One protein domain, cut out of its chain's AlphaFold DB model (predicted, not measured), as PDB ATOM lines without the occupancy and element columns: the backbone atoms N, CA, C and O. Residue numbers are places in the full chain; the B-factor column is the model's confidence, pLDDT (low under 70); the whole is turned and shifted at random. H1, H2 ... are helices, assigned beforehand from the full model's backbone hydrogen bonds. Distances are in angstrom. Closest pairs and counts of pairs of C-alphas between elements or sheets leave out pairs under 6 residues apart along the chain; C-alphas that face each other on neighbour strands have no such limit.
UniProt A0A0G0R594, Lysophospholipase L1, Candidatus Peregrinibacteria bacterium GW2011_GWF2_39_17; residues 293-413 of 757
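Overview. This is residues 293 to 413 of the 757 residues of the protein "Lysophospholipase L1" of Candidatus Peregrinibacteria bacterium GW2011_GWF2_39_17 (UniProt A0A0G0R594). What does the model look like? Two long helices, H6 and H2, lie side by side and run the same way; H4 crosses H6 on the side away from H2, while H3 stands across H2 at a wide angle. H1 and H5 are short helices near H2 and H6, two long links without named elements join H3 to H4 and H5 to H6, and residues 408 to 413 stick out. What is its make-up? The printed part has 121 residues with six named helices, H1 to H6 in chain order, and no named strand: the class is all helix. It is compact, with a radius of gyration of the C-alphas of 14.2 A and spans of 43 by 33 by 22 A.

Along the chain. Where is the longest helix? H6, residues 391 to 411, spans 30.1 A from C-alpha 391 at (2.119, -1.391, -38.174) to C-alpha 411 at (25.753, -15.525, -50.333). Where are the others? H2 is residues 300 to 317, 25.5 A long, and H3 is residues 323 to 334, 16.0 A long. H4 is residues 356 to 365, 14.4 A long, and H5 is residues 368 to 375. H1, residues 293 to 298, begins at C-alpha 293 at (11.335, 0.694, -23.585).

Arrangement. What touches H6, the hub? H2 touches it at a shallow tilt of 28 degrees, the same way, closest at the C-alphas of Tyr 309 and Ala 396, 5.5 A apart. H4 touches residues 397 to 401 of H6 alone, about perpendicular at 88 degrees, closest at the C-alphas of Phe 362 and Ala 397, 6.4 A. H3 only just touches H6, with 3 pairs of C-alphas within 8 A, the closest being Met 326 and Tyr 399, 7.3 A. What lies farther out? H3 touches H2 about perpendicular at 83 degrees, with residues 323 to 326 alone, closest at the C-alphas of Ala 306 and Glu 323, 5.8 A. H5 is close to H6 but not clearly touching, with the C-alphas of Ala 369 and Ile 393 closest at 6.2 A, and H1 is likewise close to H2, with those of Leu 296 and Tyr 303 at 6.3 A. How are the helix backbones? In H1 to H6 every O i to N i+4 pair is within hydrogen-bond range.

Size, cuts and confidence. How large is it? The two C-alphas farthest apart, those of Gly 383 and Arg 413, are 44.5 A apart, and the printed part has no cut. Where is confidence low? The mean pLDDT of the printed part is 70.9, and 56 residues are under 70, among them 328 to 354 and 376 to 389.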
ATOM      1  N   ASN A 293      11.979   1.691 -24.445       46.00
ATOM      2  CA  ASN A 293      11.335   0.694 -23.585       46.00
ATOM      3  C   ASN A 293      10.040   1.178 -22.912       46.00
ATOM      4  O   ASN A 293       9.258   0.365 -22.430       46.00
ATOM      5  N   GLN A 294       9.821   2.484 -22.794       48.59
ATOM      6  CA  GLN A 294       8.557   3.054 -22.335       48.59
ATOM      7  C   GLN A 294       7.566   3.189 -23.497       48.59
ATOM      8  O   GLN A 294       6.429   2.762 -23.351       48.59
ATOM      9  N   ALA A 295       8.016   3.638 -24.673       49.94
ATOM     10  CA  ALA A 295       7.185   3.653 -25.881       49.94
ATOM     11  C   ALA A 295       6.726   2.235 -26.292       49.94
ATOM     12  O   ALA A 295       5.569   2.032 -26.643       49.94
ATOM     13  N   LEU A 296       7.600   1.228 -26.160       48.59
ATOM     14  CA  LEU A 296       7.267  -0.189 -26.377       48.59
ATOM     15  C   LEU A 296       6.344  -0.771 -25.290       48.59
ATOM     16  O   LEU A 296       5.603  -1.708 -25.569       48.59
ATOM     17  N   ARG A 297       6.360  -0.222 -24.064       53.25
ATOM     18  CA  ARG A 297       5.407  -0.586 -22.996       53.25
ATOM     19  C   ARG A 297       4.015  -0.015 -23.244       53.25
ATOM     20  O   ARG A 297       3.031  -0.627 -22.850       53.25
ATOM     21  N   GLU A 298       3.947   1.152 -23.871       51.47
ATOM     22  CA  GLU A 298       2.695   1.851 -24.160       51.47
ATOM     23  C   GLU A 298       2.064   1.412 -25.491       51.47
ATOM     24  O   GLU A 298       0.882   1.657 -25.710       51.47
ATOM     25  N   GLN A 299       2.815   0.711 -26.349       62.28
ATOM     26  CA  GLN A 299       2.319   0.104 -27.589       62.28
ATOM     27  C   GLN A 299       2.679  -1.394 -27.662       62.28
ATOM     28  O   GLN A 299       3.527  -1.792 -28.469       62.28
ATOM     29  N   PRO A 300       2.052  -2.241 -26.816       67.44
ATOM     30  CA  PRO A 300       2.385  -3.665 -26.692       67.44
ATOM     31  C   PRO A 300       2.235  -4.439 -28.010       67.44
ATOM     32  O   PRO A 300       2.990  -5.382 -28.256       67.44
ATOM     33  N   ASP A 301       1.335  -3.998 -28.888       70.88
ATOM     34  CA  ASP A 301       1.099  -4.621 -30.190       70.88
ATOM     35  C   ASP A 301       2.336  -4.560 -31.095       70.88
ATOM     36  O   ASP A 301       2.658  -5.536 -31.769       70.88
ATOM     37  N   LEU A 302       3.112  -3.469 -31.060       74.44
ATOM     38  CA  LEU A 302       4.338  -3.361 -31.859       74.44
ATOM     39  C   LEU A 302       5.399  -4.357 -31.419       74.44
ATOM     40  O   LEU A 302       6.080  -4.948 -32.255       74.44
ATOM     41  N   TYR A 303       5.556  -4.528 -30.107       75.56
ATOM     42  CA  TYR A 303       6.485  -5.508 -29.568       75.56
ATOM     43  C   TYR A 303       6.033  -6.922 -29.936       75.56
ATOM     44  O   TYR A 303       6.847  -7.729 -30.379       75.56
ATOM     45  N   PHE A 304       4.730  -7.197 -29.834       80.00
ATOM     46  CA  PHE A 304       4.147  -8.464 -30.259       80.00
ATOM     47  C   PHE A 304       4.418  -8.753 -31.744       80.00
ATOM     48  O   PHE A 304       4.912  -9.833 -32.077       80.00
ATOM     49  N   TYR A 305       4.185  -7.786 -32.636       86.00
ATOM     50  CA  TYR A 305       4.493  -7.930 -34.061       86.00
ATOM     51  C   TYR A 305       5.992  -8.127 -34.299       86.00
ATOM     52  O   TYR A 305       6.382  -9.018 -35.052       86.00
ATOM     53  N   ALA A 306       6.849  -7.345 -33.637       82.88
ATOM     54  CA  ALA A 306       8.295  -7.435 -33.816       82.88
ATOM     55  C   ALA A 306       8.850  -8.781 -33.358       82.88
ATOM     56  O   ALA A 306       9.650  -9.378 -34.074       82.88
ATOM     57  N   HIS A 307       8.386  -9.282 -32.216       86.00
ATOM     58  CA  HIS A 307       8.767 -10.592 -31.710       86.00
ATOM     59  C   HIS A 307       8.279 -11.718 -32.631       86.00
ATOM     60  O   HIS A 307       9.044 -12.608 -33.003       86.00
ATOM     61  N   ARG A 308       7.016 -11.652 -33.075       90.12
ATOM     62  CA  ARG A 308       6.444 -12.624 -34.015       90.12
ATOM     63  C   ARG A 308       7.259 -12.707 -35.307       90.12
ATOM     64  O   ARG A 308       7.643 -13.802 -35.717       90.12
ATOM     65  N   TYR A 309       7.529 -11.566 -35.942       93.25
ATOM     66  CA  TYR A 309       8.230 -11.544 -37.226       93.25
ATOM     67  C   TYR A 309       9.727 -11.797 -37.103       93.25
ATOM     68  O   TYR A 309      10.296 -12.388 -38.017       93.25
ATOM     69  N   ARG A 310      10.352 -11.483 -35.962       91.31
ATOM     70  CA  ARG A 310      11.695 -11.977 -35.644       91.31
ATOM     71  C   ARG A 310      11.757 -13.493 -35.777       91.31
ATOM     72  O   ARG A 310      12.531 -13.998 -36.581       91.31
ATOM     73  N   LEU A 311      10.916 -14.215 -35.034       84.69
ATOM     74  CA  LEU A 311      10.924 -15.683 -35.036       84.69
ATOM     75  C   LEU A 311      10.598 -16.249 -36.421       84.69
ATOM     76  O   LEU A 311      11.229 -17.202 -36.882       84.69
ATOM     77  N   GLU A 312       9.623 -15.652 -37.109       91.94
ATOM     78  CA  GLU A 312       9.223 -16.090 -38.441       91.94
ATOM     79  C   GLU A 312      10.359 -15.949 -39.462       91.94
ATOM     80  O   GLU A 312      10.683 -16.915 -40.162       91.94
ATOM     81  N   TYR A 313      10.970 -14.766 -39.553       91.81
ATOM     82  CA  TYR A 313      12.012 -14.499 -40.540       91.81
ATOM     83  C   TYR A 313      13.361 -15.080 -40.144       91.81
ATOM     84  O   TYR A 313      14.096 -15.482 -41.043       91.81
ATOM     85  N   ALA A 314      13.650 -15.255 -38.854       85.31
ATOM     86  CA  ALA A 314      14.786 -16.055 -38.405       85.31
ATOM     87  C   ALA A 314      14.672 -17.493 -38.918       85.31
ATOM     88  O   ALA A 314      15.595 -17.998 -39.554       85.31
ATOM     89  N   ARG A 315      13.498 -18.120 -38.766       86.56
ATOM     90  CA  ARG A 315      13.247 -19.479 -39.267       86.56
ATOM     91  C   ARG A 315      13.313 -19.575 -40.795       86.56
ATOM     92  O   ARG A 315      13.841 -20.549 -41.319       86.56
ATOM     93  N   LYS A 316      12.763 -18.594 -41.522       87.19
ATOM     94  CA  LYS A 316      12.758 -18.583 -43.001       87.19
ATOM     95  C   LYS A 316      14.143 -18.308 -43.593       87.19
ATOM     96  O   LYS A 316      14.527 -18.901 -44.603       87.19
ATOM     97  N   SER A 317      14.871 -17.359 -43.014       82.94
ATOM     98  CA  SER A 317      16.123 -16.865 -43.588       82.94
ATOM     99  C   SER A 317      17.354 -17.600 -43.066       82.94
ATOM    100  O   SER A 317      18.287 -17.749 -43.854       82.94
ATOM    101  N   GLY A 318      17.321 -18.093 -41.822       81.75
ATOM    102  CA  GLY A 318      18.489 -18.539 -41.054       81.75
ATOM    103  C   GLY A 318      19.126 -17.428 -40.204       81.75
ATOM    104  O   GLY A 318      20.108 -17.679 -39.515       81.75
ATOM    105  N   ILE A 319      18.586 -16.203 -40.245       76.62
ATOM    106  CA  ILE A 319      19.205 -14.997 -39.679       76.62
ATOM    107  C   ILE A 319      18.291 -14.386 -38.616       76.62
ATOM    108  O   ILE A 319      17.215 -13.879 -38.934       76.62
ATOM    109  N   ASP A 320      18.735 -14.401 -37.359       80.31
ATOM    110  CA  ASP A 320      18.011 -13.795 -36.238       80.31
ATOM    111  C   ASP A 320      18.400 -12.320 -36.049       80.31
ATOM    112  O   ASP A 320      19.571 -11.995 -35.847       80.31
ATOM    113  N   ILE A 321      17.414 -11.422 -36.106       75.56
ATOM    114  CA  ILE A 321      17.595  -9.988 -35.849       75.56
ATOM    115  C   ILE A 321      16.819  -9.638 -34.572       75.56
ATOM    116  O   ILE A 321      15.596  -9.708 -34.575       75.56
ATOM    117  N   PRO A 322      17.476  -9.237 -33.473       74.69
ATOM    118  CA  PRO A 322      16.768  -8.859 -32.250       74.69
ATOM    119  C   PRO A 322      15.851  -7.636 -32.427       74.69
ATOM    120  O   PRO A 322      16.145  -6.719 -33.197       74.69
ATOM    121  N   GLU A 323      14.759  -7.574 -31.664       77.19
ATOM    122  CA  GLU A 323      13.699  -6.563 -31.776       77.19
ATOM    123  C   GLU A 323      14.220  -5.141 -31.560       77.19
ATOM    124  O   GLU A 323      13.879  -4.223 -32.303       77.19
ATOM    125  N   ASN A 324      15.100  -4.953 -30.578       62.00
ATOM    126  CA  ASN A 324      15.742  -3.668 -30.312       62.00
ATOM    127  C   ASN A 324      16.620  -3.200 -31.486       62.00
ATOM    128  O   ASN A 324      16.670  -2.004 -31.768       62.00
ATOM    129  N   ILE A 325      17.283  -4.131 -32.179       63.34
ATOM    130  CA  ILE A 325      18.074  -3.837 -33.378       63.34
ATOM    131  C   ILE A 325      17.146  -3.483 -34.536       63.34
ATOM    132  O   ILE A 325      17.381  -2.486 -35.214       63.34
ATOM    133  N   MET A 326      16.048  -4.219 -34.713       80.44
ATOM    134  CA  MET A 326      15.057  -3.900 -35.737       80.44
ATOM    135  C   MET A 326      14.442  -2.508 -35.528       80.44
ATOM    136  O   MET A 326      14.393  -1.718 -36.467       80.44
ATOM    137  N   PHE A 327      14.051  -2.147 -34.303       71.56
ATOM    138  CA  PHE A 327      13.533  -0.803 -34.018       71.56
ATOM    139  C   PHE A 327      14.586   0.296 -34.202       71.56
ATOM    140  O   PHE A 327      14.249   1.409 -34.610       71.56
ATOM    141  N   ALA A 328      15.864   0.002 -33.951       62.97
ATOM    142  CA  ALA A 328      16.955   0.927 -34.244       62.97
ATOM    143  C   ALA A 328      17.142   1.130 -35.759       62.97
ATOM    144  O   ALA A 328      17.269   2.274 -36.204       62.97
ATOM    145  N   ILE A 329      17.088   0.047 -36.546       66.00
ATOM    146  CA  ILE A 329      17.099   0.093 -38.016       66.00
ATOM    147  C   ILE A 329      15.899   0.909 -38.511       66.00
ATOM    148  O   ILE A 329      16.078   1.863 -39.261       66.00
ATOM    149  N   MET A 330      14.689   0.627 -38.019       69.75
ATOM    150  CA  MET A 330      13.465   1.369 -38.356       69.75
ATOM    151  C   MET A 330      13.602   2.867 -38.080       69.75
ATOM    152  O   MET A 330      13.318   3.692 -38.951       69.75
ATOM    153  N   LYS A 331      14.070   3.233 -36.882       63.62
ATOM    154  CA  LYS A 331      14.272   4.632 -36.490       63.62
ATOM    155  C   LYS A 331      15.251   5.344 -37.423       63.62
ATOM    156  O   LYS A 331      14.998   6.484 -37.805       63.62
ATOM    157  N   ARG A 332      16.354   4.686 -37.786       60.47
ATOM    158  CA  ARG A 332      17.411   5.267 -38.622       60.47
ATOM    159  C   ARG A 332      17.015   5.374 -40.093       60.47
ATOM    160  O   ARG A 332      17.204   6.428 -40.683       60.47
ATOM    161  N   GLU A 333      16.452   4.312 -40.658       57.53
ATOM    162  CA  GLU A 333      16.158   4.209 -42.095       57.53
ATOM    163  C   GLU A 333      14.865   4.935 -42.494       57.53
ATOM    164  O   GLU A 333      14.673   5.265 -43.661       57.53
ATOM    165  N   SER A 334      13.959   5.200 -41.544       56.62
ATOM    166  CA  SER A 334      12.657   5.815 -41.854       56.62
ATOM    167  C   SER A 334      12.284   7.034 -41.019       56.62
ATOM    168  O   SER A 334      11.209   7.594 -41.212       56.62
ATOM    169  N   GLY A 335      13.150   7.474 -40.097       53.03
ATOM    170  CA  GLY A 335      12.829   8.579 -39.186       53.03
ATOM    171  C   GLY A 335      11.655   8.264 -38.252       53.03
ATOM    172  O   GLY A 335      10.977   9.174 -37.777       53.03
ATOM    173  N   PHE A 336      11.390   6.975 -38.023       54.91
ATOM    174  CA  PHE A 336      10.218   6.491 -37.310       54.91
ATOM    175  C   PHE A 336      10.148   7.010 -35.863       54.91
ATOM    176  O   PHE A 336      11.074   6.814 -35.069       54.91
ATOM    177  N   GLY A 337       9.013   7.639 -35.535       55.97
ATOM    178  CA  GLY A 337       8.580   7.977 -34.179       55.97
ATOM    179  C   GLY A 337       7.333   7.170 -33.824       55.97
ATOM    180  O   GLY A 337       6.301   7.307 -34.482       55.97
ATOM    181  N   VAL A 338       7.438   6.312 -32.804       52.38
ATOM    182  CA  VAL A 338       6.358   5.425 -32.315       52.38
ATOM    183  C   VAL A 338       5.092   6.216 -31.939       52.38
ATOM    184  O   VAL A 338       3.973   5.743 -32.115       52.38
ATOM    185  N   ASP A 339       5.272   7.455 -31.493       51.06
ATOM    186  CA  ASP A 339       4.261   8.438 -31.095       51.06
ATOM    187  C   ASP A 339       3.499   9.085 -32.266       51.06
ATOM    188  O   ASP A 339       2.479   9.736 -32.053       51.06
ATOM    189  N   ARG A 340       3.971   8.916 -33.508       51.62
ATOM    190  CA  ARG A 340       3.353   9.508 -34.708       51.62
ATOM    191  C   ARG A 340       2.467   8.538 -35.486       51.62
ATOM    192  O   ARG A 340       1.850   8.942 -36.473       51.62
ATOM    193  N   MET A 341       2.380   7.276 -35.060       49.28
ATOM    194  CA  MET A 341       1.422   6.337 -35.638       49.28
ATOM    195  C   MET A 341      -0.012   6.763 -35.308       49.28
ATOM    196  O   MET A 341      -0.311   7.157 -34.187       49.28
ATOM    197  N   ASN A 342      -0.892   6.697 -36.308       46.31
ATOM    198  CA  ASN A 342      -2.333   6.989 -36.232       46.31
ATOM    199  C   ASN A 342      -2.747   8.459 -36.082       46.31
ATOM    200  O   ASN A 342      -3.944   8.744 -36.056       46.31
ATOM    201  N   ALA A 343      -1.817   9.415 -36.061       52.03
ATOM    202  CA  ALA A 343      -2.192  10.824 -36.126       52.03
ATOM    203  C   ALA A 343      -2.692  11.168 -37.543       52.03
ATOM    204  O   ALA A 343      -1.927  11.178 -38.512       52.03
ATOM    205  N   GLN A 344      -3.997  11.425 -37.669       40.00
ATOM    206  CA  GLN A 344      -4.651  11.795 -38.924       40.00
ATOM    207  C   GLN A 344      -4.011  13.083 -39.475       40.00
ATOM    208  O   GLN A 344      -3.985  14.110 -38.804       40.00
ATOM    209  N   GLY A 345      -3.439  13.018 -40.681       41.44
ATOM    210  CA  GLY A 345      -2.699  14.139 -41.277       41.44
ATOM    211  C   GLY A 345      -1.232  14.260 -40.844       41.44
ATOM    212  O   GLY A 345      -0.562  15.201 -41.268       41.44
ATOM    213  N   SER A 346      -0.698  13.323 -40.050       44.19
ATOM    214  CA  SER A 346       0.734  13.318 -39.757       44.19
ATOM    215  C   SER A 346       1.541  13.008 -41.018       44.19
ATOM    216  O   SER A 346       1.203  12.126 -41.807       44.19
ATOM    217  N   GLN A 347       2.651  13.724 -41.198       42.66
ATOM    218  CA  GLN A 347       3.649  13.398 -42.217       42.66
ATOM    219  C   GLN A 347       4.536  12.219 -41.795       42.66
ATOM    220  O   GLN A 347       5.709  12.177 -42.164       42.66
ATOM    221  N   ALA A 348       4.023  11.277 -40.996       43.94
ATOM    222  CA  ALA A 348       4.707  10.013 -40.776       43.94
ATOM    223  C   ALA A 348       4.751   9.274 -42.121       43.94
ATOM    224  O   ALA A 348       3.863   8.500 -42.465       43.94
ATOM    225  N   ALA A 349       5.770   9.574 -42.928       43.00
ATOM    226  CA  ALA A 349       6.173   8.729 -44.031       43.00
ATOM    227  C   ALA A 349       6.412   7.352 -43.410       43.00
ATOM    228  O   ALA A 349       7.211   7.245 -42.484       43.00
ATOM    229  N   GLY A 350       5.624   6.361 -43.820       47.75
ATOM    230  CA  GLY A 350       5.529   5.080 -43.132       47.75
ATOM    231  C   GLY A 350       6.877   4.449 -42.732       47.75
ATOM    232  O   GLY A 350       7.893   4.680 -43.384       47.75
ATOM    233  N   LEU A 351       6.870   3.627 -41.670       52.31
ATOM    234  CA  LEU A 351       7.920   2.649 -41.336       52.31
ATOM    235  C   LEU A 351       8.536   2.036 -42.619       52.31
ATOM    236  O   LEU A 351       7.917   1.253 -43.331       52.31
ATOM    237  N   PHE A 352       9.780   2.400 -42.911       56.69
ATOM    238  CA  PHE A 352      10.492   2.112 -44.164       56.69
ATOM    239  C   PHE A 352       9.911   2.750 -45.439       56.69
ATOM    240  O   PHE A 352       8.850   2.393 -45.956       56.69
ATOM    241  N   GLN A 353      10.709   3.623 -46.061       60.09
ATOM    242  CA  GLN A 353      10.467   4.095 -47.427       60.09
ATOM    243  C   GLN A 353      10.945   3.053 -48.449       60.09
ATOM    244  O   GLN A 353      11.870   3.299 -49.222       60.09
ATOM    245  N   PHE A 354      10.344   1.859 -48.455       68.12
ATOM    246  CA  PHE A 354      10.663   0.868 -49.481       68.12
ATOM    247  C   PHE A 354      10.231   1.361 -50.865       68.12
ATOM    248  O   PHE A 354       9.143   1.925 -51.041       68.12
ATOM    249  N   LEU A 355      11.075   1.103 -51.865       72.62
ATOM    250  CA  LEU A 355      10.727   1.333 -53.263       72.62
ATOM    251  C   LEU A 355       9.518   0.459 -53.650       72.62
ATOM    252  O   LEU A 355       9.361  -0.639 -53.107       72.62
ATOM    253  N   PRO A 356       8.684   0.877 -54.623       74.88
ATOM    254  CA  PRO A 356       7.532   0.084 -55.062       74.88
ATOM    255  C   PRO A 356       7.881  -1.364 -55.436       74.88
ATOM    256  O   PRO A 356       7.135  -2.279 -55.104       74.88
ATOM    257  N   GLY A 357       9.042  -1.594 -56.061       74.31
ATOM    258  CA  GLY A 357       9.513  -2.944 -56.390       74.31
ATOM    259  C   GLY A 357       9.750  -3.822 -55.156       74.31
ATOM    260  O   GLY A 357       9.367  -4.989 -55.152       74.31
ATOM    261  N   THR A 358      10.303  -3.246 -54.089       78.06
ATOM    262  CA  THR A 358      10.535  -3.925 -52.807       78.06
ATOM    263  C   THR A 358       9.216  -4.285 -52.125       78.06
ATOM    264  O   THR A 358       9.068  -5.406 -51.648       78.06
ATOM    265  N   TRP A 359       8.224  -3.386 -52.150       82.50
ATOM    266  CA  TRP A 359       6.873  -3.688 -51.662       82.50
ATOM    267  C   TRP A 359       6.200  -4.801 -52.465       82.50
ATOM    268  O   TRP A 359       5.671  -5.741 -51.881       82.50
ATOM    269  N   ASN A 360       6.253  -4.734 -53.797       83.81
ATOM    270  CA  ASN A 360       5.656  -5.757 -54.656       83.81
ATOM    271  C   ASN A 360       6.274  -7.137 -54.405       83.81
ATOM    272  O   ASN A 360       5.560  -8.139 -54.386       83.81
ATOM    273  N   GLN A 361       7.588  -7.194 -54.186       85.81
ATOM    274  CA  GLN A 361       8.263  -8.441 -53.859       85.81
ATOM    275  C   GLN A 361       7.867  -8.957 -52.467       85.81
ATOM    276  O   GLN A 361       7.517 -10.130 -52.346       85.81
ATOM    277  N   PHE A 362       7.831  -8.089 -51.451       91.31
ATOM    278  CA  PHE A 362       7.346  -8.452 -50.118       91.31
ATOM    279  C   PHE A 362       5.935  -9.050 -50.177       91.31
ATOM    280  O   PHE A 362       5.713 -10.133 -49.640       91.31
ATOM    281  N   LEU A 363       5.001  -8.379 -50.860       87.81
ATOM    282  CA  LEU A 363       3.604  -8.806 -50.972       87.81
ATOM    283  C   LEU A 363       3.454 -10.114 -51.759       87.81
ATOM    284  O   LEU A 363       2.638 -10.957 -51.398       87.81
ATOM    285  N   LYS A 364       4.275 -10.319 -52.797       90.62
ATOM    286  CA  LYS A 364       4.318 -11.581 -53.549       90.62
ATOM    287  C   LYS A 364       4.742 -12.759 -52.668       90.62
ATOM    288  O   LYS A 364       4.216 -13.856 -52.826       90.62
ATOM    289  N   GLU A 365       5.694 -12.543 -51.765       90.94
ATOM    290  CA  GLU A 365       6.221 -13.577 -50.863       90.94
ATOM    291  C   GLU A 365       5.403 -13.723 -49.567       90.94
ATOM    292  O   GLU A 365       5.552 -14.705 -48.838       90.94
ATOM    293  N   ASN A 366       4.524 -12.759 -49.281       92.06
ATOM    294  CA  ASN A 366       3.723 -12.679 -48.063       92.06
ATOM    295  C   ASN A 366       2.276 -12.293 -48.392       92.06
ATOM    296  O   ASN A 366       1.788 -11.249 -47.956       92.06
ATOM    297  N   SER A 367       1.575 -13.151 -49.143       90.81
ATOM    298  CA  SER A 367       0.196 -12.900 -49.598       90.81
ATOM    299  C   SER A 367      -0.789 -12.630 -48.456       90.81
ATOM    300  O   SER A 367      -1.730 -11.868 -48.639       90.81
ATOM    301  N   TRP A 368      -0.517 -13.153 -47.253       91.75
ATOM    302  CA  TRP A 368      -1.303 -12.876 -46.045       91.75
ATOM    303  C   TRP A 368      -1.428 -11.375 -45.740       91.75
ATOM    304  O   TRP A 368      -2.409 -10.952 -45.134       91.75
ATOM    305  N   ALA A 369      -0.440 -10.565 -46.136       88.31
ATOM    306  CA  ALA A 369      -0.482  -9.122 -45.936       88.31
ATOM    307  C   ALA A 369      -1.581  -8.470 -46.792       88.31
ATOM    308  O   ALA A 369      -2.182  -7.492 -46.355       88.31
ATOM    309  N   ILE A 370      -1.867  -9.031 -47.974       83.12
ATOM    310  CA  ILE A 370      -2.961  -8.603 -48.856       83.12
ATOM    311  C   ILE A 370      -4.297  -8.984 -48.215       83.12
ATOM    312  O   ILE A 370      -5.111  -8.105 -47.948       83.12
ATOM    313  N   ASP A 371      -4.460 -10.259 -47.846       84.69
ATOM    314  CA  ASP A 371      -5.687 -10.771 -47.218       84.69
ATOM    315  C   ASP A 371      -6.051  -9.982 -45.947       84.69
ATOM    316  O   ASP A 371      -7.214  -9.686 -45.671       84.69
ATOM    317  N   LYS A 372      -5.034  -9.591 -45.169       82.88
ATOM    318  CA  LYS A 372      -5.206  -8.822 -43.934       82.88
ATOM    319  C   LYS A 372      -5.620  -7.368 -44.174       82.88
ATOM    320  O   LYS A 372      -6.385  -6.828 -43.379       82.88
ATOM    321  N   LEU A 373      -5.148  -6.738 -45.250       73.81
ATOM    322  CA  LEU A 373      -5.576  -5.386 -45.631       73.81
ATOM    323  C   LEU A 373      -7.003  -5.358 -46.170       73.81
ATOM    324  O   LEU A 373      -7.715  -4.373 -45.960       73.81
ATOM    325  N   ASP A 374      -7.414  -6.423 -46.852       77.31
ATOM    326  CA  ASP A 374      -8.780  -6.567 -47.348       77.31
ATOM    327  C   ASP A 374      -9.772  -6.815 -46.204       77.31
ATOM    328  O   ASP A 374     -10.897  -6.315 -46.243       77.31
ATOM    329  N   ALA A 375      -9.337  -7.514 -45.150       77.19
ATOM    330  CA  ALA A 375     -10.143  -7.787 -43.964       77.19
ATOM    331  C   ALA A 375     -10.289  -6.591 -42.999       77.19
ATOM    332  O   ALA A 375     -11.293  -6.516 -42.289       77.19
ATOM    333  N   ASP A 376      -9.323  -5.663 -42.954       68.88
ATOM    334  CA  ASP A 376      -9.321  -4.520 -42.027       68.88
ATOM    335  C   ASP A 376      -9.190  -3.163 -42.762       68.88
ATOM    336  O   ASP A 376      -8.081  -2.670 -43.007       68.88
ATOM    337  N   PRO A 377     -10.318  -2.508 -43.108       62.41
ATOM    338  CA  PRO A 377     -10.327  -1.285 -43.909       62.41
ATOM    339  C   PRO A 377      -9.924  -0.022 -43.130       62.41
ATOM    340  O   PRO A 377      -9.939   1.062 -43.720       62.41
ATOM    341  N   VAL A 378      -9.587  -0.125 -41.837       61.84
ATOM    342  CA  VAL A 378      -9.262   1.023 -40.965       61.84
ATOM    343  C   VAL A 378      -7.992   1.755 -41.427       61.84
ATOM    344  O   VAL A 378      -7.835   2.956 -41.210       61.84
ATOM    345  N   TRP A 379      -7.119   1.077 -42.170       62.19
ATOM    346  CA  TRP A 379      -5.803   1.576 -42.576       62.19
ATOM    347  C   TRP A 379      -5.812   2.251 -43.961       62.19
ATOM    348  O   TRP A 379      -5.084   1.861 -44.878       62.19
ATOM    349  N   ARG A 380      -6.662   3.276 -44.139       57.34
ATOM    350  CA  ARG A 380      -6.782   4.065 -45.385       57.34
ATOM    351  C   ARG A 380      -6.198   5.470 -45.235       57.34
ATOM    352  O   ARG A 380      -6.570   6.209 -44.327       57.34
ATOM    353  N   TYR A 381      -5.380   5.899 -46.196       54.88
ATOM    354  CA  TYR A 381      -4.957   7.295 -46.329       54.88
ATOM    355  C   TYR A 381      -5.689   7.942 -47.508       54.88
ATOM    356  O   TYR A 381      -5.629   7.465 -48.640       54.88
ATOM    357  N   LYS A 382      -6.438   9.021 -47.239       58.94
ATOM    358  CA  LYS A 382      -7.253   9.740 -48.243       58.94
ATOM    359  C   LYS A 382      -8.172   8.820 -49.070       58.94
ATOM    360  O   LYS A 382      -8.301   8.977 -50.281       58.94
ATOM    361  N   GLY A 383      -8.791   7.836 -48.415       57.28
ATOM    362  CA  GLY A 383      -9.724   6.901 -49.053       57.28
ATOM    363  C   GLY A 383      -9.073   5.800 -49.897       57.28
ATOM    364  O   GLY A 383      -9.795   4.951 -50.413       57.28
ATOM    365  N   LYS A 384      -7.738   5.761 -50.006       57.22
ATOM    366  CA  LYS A 384      -6.990   4.669 -50.643       57.22
ATOM    367  C   LYS A 384      -6.404   3.753 -49.568       57.22
ATOM    368  O   LYS A 384      -5.882   4.240 -48.565       57.22
ATOM    369  N   GLN A 385      -6.512   2.437 -49.757       58.44
ATOM    370  CA  GLN A 385      -5.769   1.475 -48.938       58.44
ATOM    371  C   GLN A 385      -4.275   1.716 -49.168       58.44
ATOM    372  O   GLN A 385      -3.808   1.699 -50.306       58.44
ATOM    373  N   GLU A 386      -3.531   1.963 -48.095       66.62
ATOM    374  CA  GLU A 386      -2.083   2.114 -48.169       66.62
ATOM    375  C   GLU A 386      -1.439   1.204 -47.122       66.62
ATOM    376  O   GLU A 386      -1.421   1.505 -45.930       66.62
ATOM    377  N   TRP A 387      -0.865   0.090 -47.591       67.31
ATOM    378  CA  TRP A 387      -0.180  -0.927 -46.777       67.31
ATOM    379  C   TRP A 387       0.925  -0.361 -45.874       67.31
ATOM    380  O   TRP A 387       1.262  -0.948 -44.850       67.31
ATOM    381  N   ARG A 388       1.449   0.820 -46.224       66.06
ATOM    382  CA  ARG A 388       2.481   1.565 -45.489       66.06
ATOM    383  C   ARG A 388       1.969   2.272 -44.230       66.06
ATOM    384  O   ARG A 388       2.669   3.131 -43.704       66.06
ATOM    385  N   PHE A 389       0.760   1.983 -43.772       68.56
ATOM    386  CA  PHE A 389       0.257   2.523 -42.509       68.56
ATOM    387  C   PHE A 389      -0.208   1.442 -41.539       68.56
ATOM    388  O   PHE A 389      -0.562   1.773 -40.415       68.56
ATOM    389  N   ASN A 390      -0.168   0.164 -41.933       80.31
ATOM    390  CA  ASN A 390      -0.471  -0.937 -41.029       80.31
ATOM    391  C   ASN A 390       0.809  -1.363 -40.270       80.31
ATOM    392  O   ASN A 390       1.729  -1.899 -40.894       80.31
ATOM    393  N   PRO A 391       0.889  -1.169 -38.940       78.75
ATOM    394  CA  PRO A 391       2.119  -1.391 -38.174       78.75
ATOM    395  C   PRO A 391       2.634  -2.835 -38.230       78.75
ATOM    396  O   PRO A 391       3.843  -3.058 -38.279       78.75
ATOM    397  N   GLU A 392       1.736  -3.821 -38.268       87.56
ATOM    398  CA  GLU A 392       2.092  -5.240 -38.332       87.56
ATOM    399  C   GLU A 392       2.763  -5.583 -39.667       87.56
ATOM    400  O   GLU A 392       3.848  -6.167 -39.693       87.56
ATOM    401  N   ILE A 393       2.153  -5.157 -40.778       87.25
ATOM    402  CA  ILE A 393       2.670  -5.383 -42.136       87.25
ATOM    403  C   ILE A 393       4.037  -4.726 -42.314       87.25
ATOM    404  O   ILE A 393       4.927  -5.284 -42.953       87.25
ATOM    405  N   MET A 394       4.238  -3.557 -41.718       84.12
ATOM    406  CA  MET A 394       5.487  -2.814 -41.849       84.12
ATOM    407  C   MET A 394       6.619  -3.421 -41.035       84.12
ATOM    408  O   MET A 394       7.747  -3.506 -41.519       84.12
ATOM    409  N   ILE A 395       6.323  -3.885 -39.822       87.25
ATOM    410  CA  ILE A 395       7.290  -4.634 -39.025       87.25
ATOM    411  C   ILE A 395       7.666  -5.932 -39.747       87.25
ATOM    412  O   ILE A 395       8.855  -6.233 -39.868       87.25
ATOM    413  N   ALA A 396       6.689  -6.643 -40.317       91.62
ATOM    414  CA  ALA A 396       6.945  -7.828 -41.132       91.62
ATOM    415  C   ALA A 396       7.845  -7.529 -42.338       91.62
ATOM    416  O   ALA A 396       8.809  -8.253 -42.582       91.62
ATOM    417  N   ALA A 397       7.558  -6.450 -43.069       89.25
ATOM    418  CA  ALA A 397       8.337  -6.035 -44.229       89.25
ATOM    419  C   ALA A 397       9.763  -5.599 -43.847       89.25
ATOM    420  O   ALA A 397      10.708  -5.899 -44.574       89.25
ATOM    421  N   GLY A 398       9.941  -4.972 -42.677       88.19
ATOM    422  CA  GLY A 398      11.250  -4.649 -42.101       88.19
ATOM    423  C   GLY A 398      12.116  -5.882 -41.861       88.19
ATOM    424  O   GLY A 398      13.251  -5.950 -42.339       88.19
ATOM    425  N   TYR A 399      11.565  -6.890 -41.181       90.88
ATOM    426  CA  TYR A 399      12.253  -8.165 -40.963       90.88
ATOM    427  C   TYR A 399      12.543  -8.907 -42.264       90.88
ATOM    428  O   TYR A 399      13.669  -9.370 -42.464       90.88
ATOM    429  N   TRP A 400      11.567  -8.982 -43.169       93.44
ATOM    430  CA  TRP A 400      11.740  -9.591 -44.485       93.44
ATOM    431  C   TRP A 400      12.881  -8.943 -45.270       93.44
ATOM    432  O   TRP A 400      13.765  -9.644 -45.764       93.44
ATOM    433  N   TYR A 401      12.898  -7.612 -45.357       86.62
ATOM    434  CA  TYR A 401      13.891  -6.885 -46.140       86.62
ATOM    435  C   TYR A 401      15.287  -7.012 -45.527       86.62
ATOM    436  O   TYR A 401      16.249  -7.318 -46.234       86.62
ATOM    437  N   ALA A 402      15.408  -6.824 -44.209       83.00
ATOM    438  CA  ALA A 402      16.692  -6.914 -43.522       83.00
ATOM    439  C   ALA A 402      17.297  -8.320 -43.648       83.00
ATOM    440  O   ALA A 402      18.449  -8.461 -44.056       83.00
ATOM    441  N   THR A 403      16.509  -9.364 -43.380       84.12
ATOM    442  CA  THR A 403      16.988 -10.751 -43.481       84.12
ATOM    443  C   THR A 403      17.263 -11.178 -44.926       84.12
ATOM    444  O   THR A 403      18.250 -11.871 -45.171       84.12
ATOM    445  N   SER A 404      16.473 -10.722 -45.906       82.00
ATOM    446  CA  SER A 404      16.711 -11.020 -47.327       82.00
ATOM    447  C   SER A 404      17.992 -10.373 -47.850       82.00
ATOM    448  O   SER A 404      18.779 -11.035 -48.528       82.00
ATOM    449  N   ASN A 405      18.252  -9.110 -47.494       75.38
ATOM    450  CA  ASN A 405      19.501  -8.444 -47.870       75.38
ATOM    451  C   ASN A 405      20.707  -9.072 -47.186       75.38
ATOM    452  O   ASN A 405      21.710  -9.312 -47.848       75.38
ATOM    453  N   LEU A 406      20.607  -9.383 -45.892       71.19
ATOM    454  CA  LEU A 406      21.678 -10.054 -45.155       71.19
ATOM    455  C   LEU A 406      22.025 -11.406 -45.778       71.19
ATOM    456  O   LEU A 406      23.196 -11.698 -46.003       71.19
ATOM    457  N   LYS A 407      21.012 -12.193 -46.143       75.44
ATOM    458  CA  LYS A 407      21.196 -13.478 -46.821       75.44
ATOM    459  C   LYS A 407      21.849 -13.317 -48.192       75.44
ATOM    460  O   LYS A 407      22.704 -14.118 -48.561       75.44
ATOM    461  N   ASN A 408      21.467 -12.286 -48.945       70.31
ATOM    462  CA  ASN A 408      22.065 -11.980 -50.242       70.31
ATOM    463  C   ASN A 408      23.535 -11.554 -50.104       70.31
ATOM    464  O   ASN A 408      24.414 -12.111 -50.755       70.31
ATOM    465  N   ILE A 409      23.814 -10.623 -49.190       62.81
ATOM    466  CA  ILE A 409      25.166 -10.158 -48.863       62.81
ATOM    467  C   ILE A 409      26.047 -11.331 -48.422       62.81
ATOM    468  O   ILE A 409      27.183 -11.450 -48.871       62.81
ATOM    469  N   TYR A 410      25.517 -12.229 -47.590       62.53
ATOM    470  CA  TYR A 410      26.242 -13.408 -47.131       62.53
ATOM    471  C   TYR A 410      26.527 -14.415 -48.256       62.53
ATOM    472  O   TYR A 410      27.627 -14.967 -48.335       62.53
ATOM    473  N   ARG A 411      25.570 -14.644 -49.164       67.38
ATOM    474  CA  ARG A 411      25.753 -15.525 -50.333       67.38
ATOM    475  C   ARG A 411      26.822 -15.017 -51.296       67.38
ATOM    476  O   ARG A 411      27.585 -15.824 -51.806       67.38
ATOM    477  N   HIS A 412      26.903 -13.702 -51.487       60.53
ATOM    478  CA  HIS A 412      27.859 -13.060 -52.395       60.53
ATOM    479  C   HIS A 412      29.069 -12.459 -51.663       60.53
ATOM    480  O   HIS A 412      29.755 -11.582 -52.192       60.53
ATOM    481  N   ARG A 413      29.352 -12.913 -50.433       60.97
ATOM    482  CA  ARG A 413      30.430 -12.365 -49.591       60.97
ATOM    483  C   ARG A 413      31.806 -12.420 -50.263       60.97
ATOM    484  O   ARG A 413      32.596 -11.495 -50.091       60.97
TER     485      ARG A 413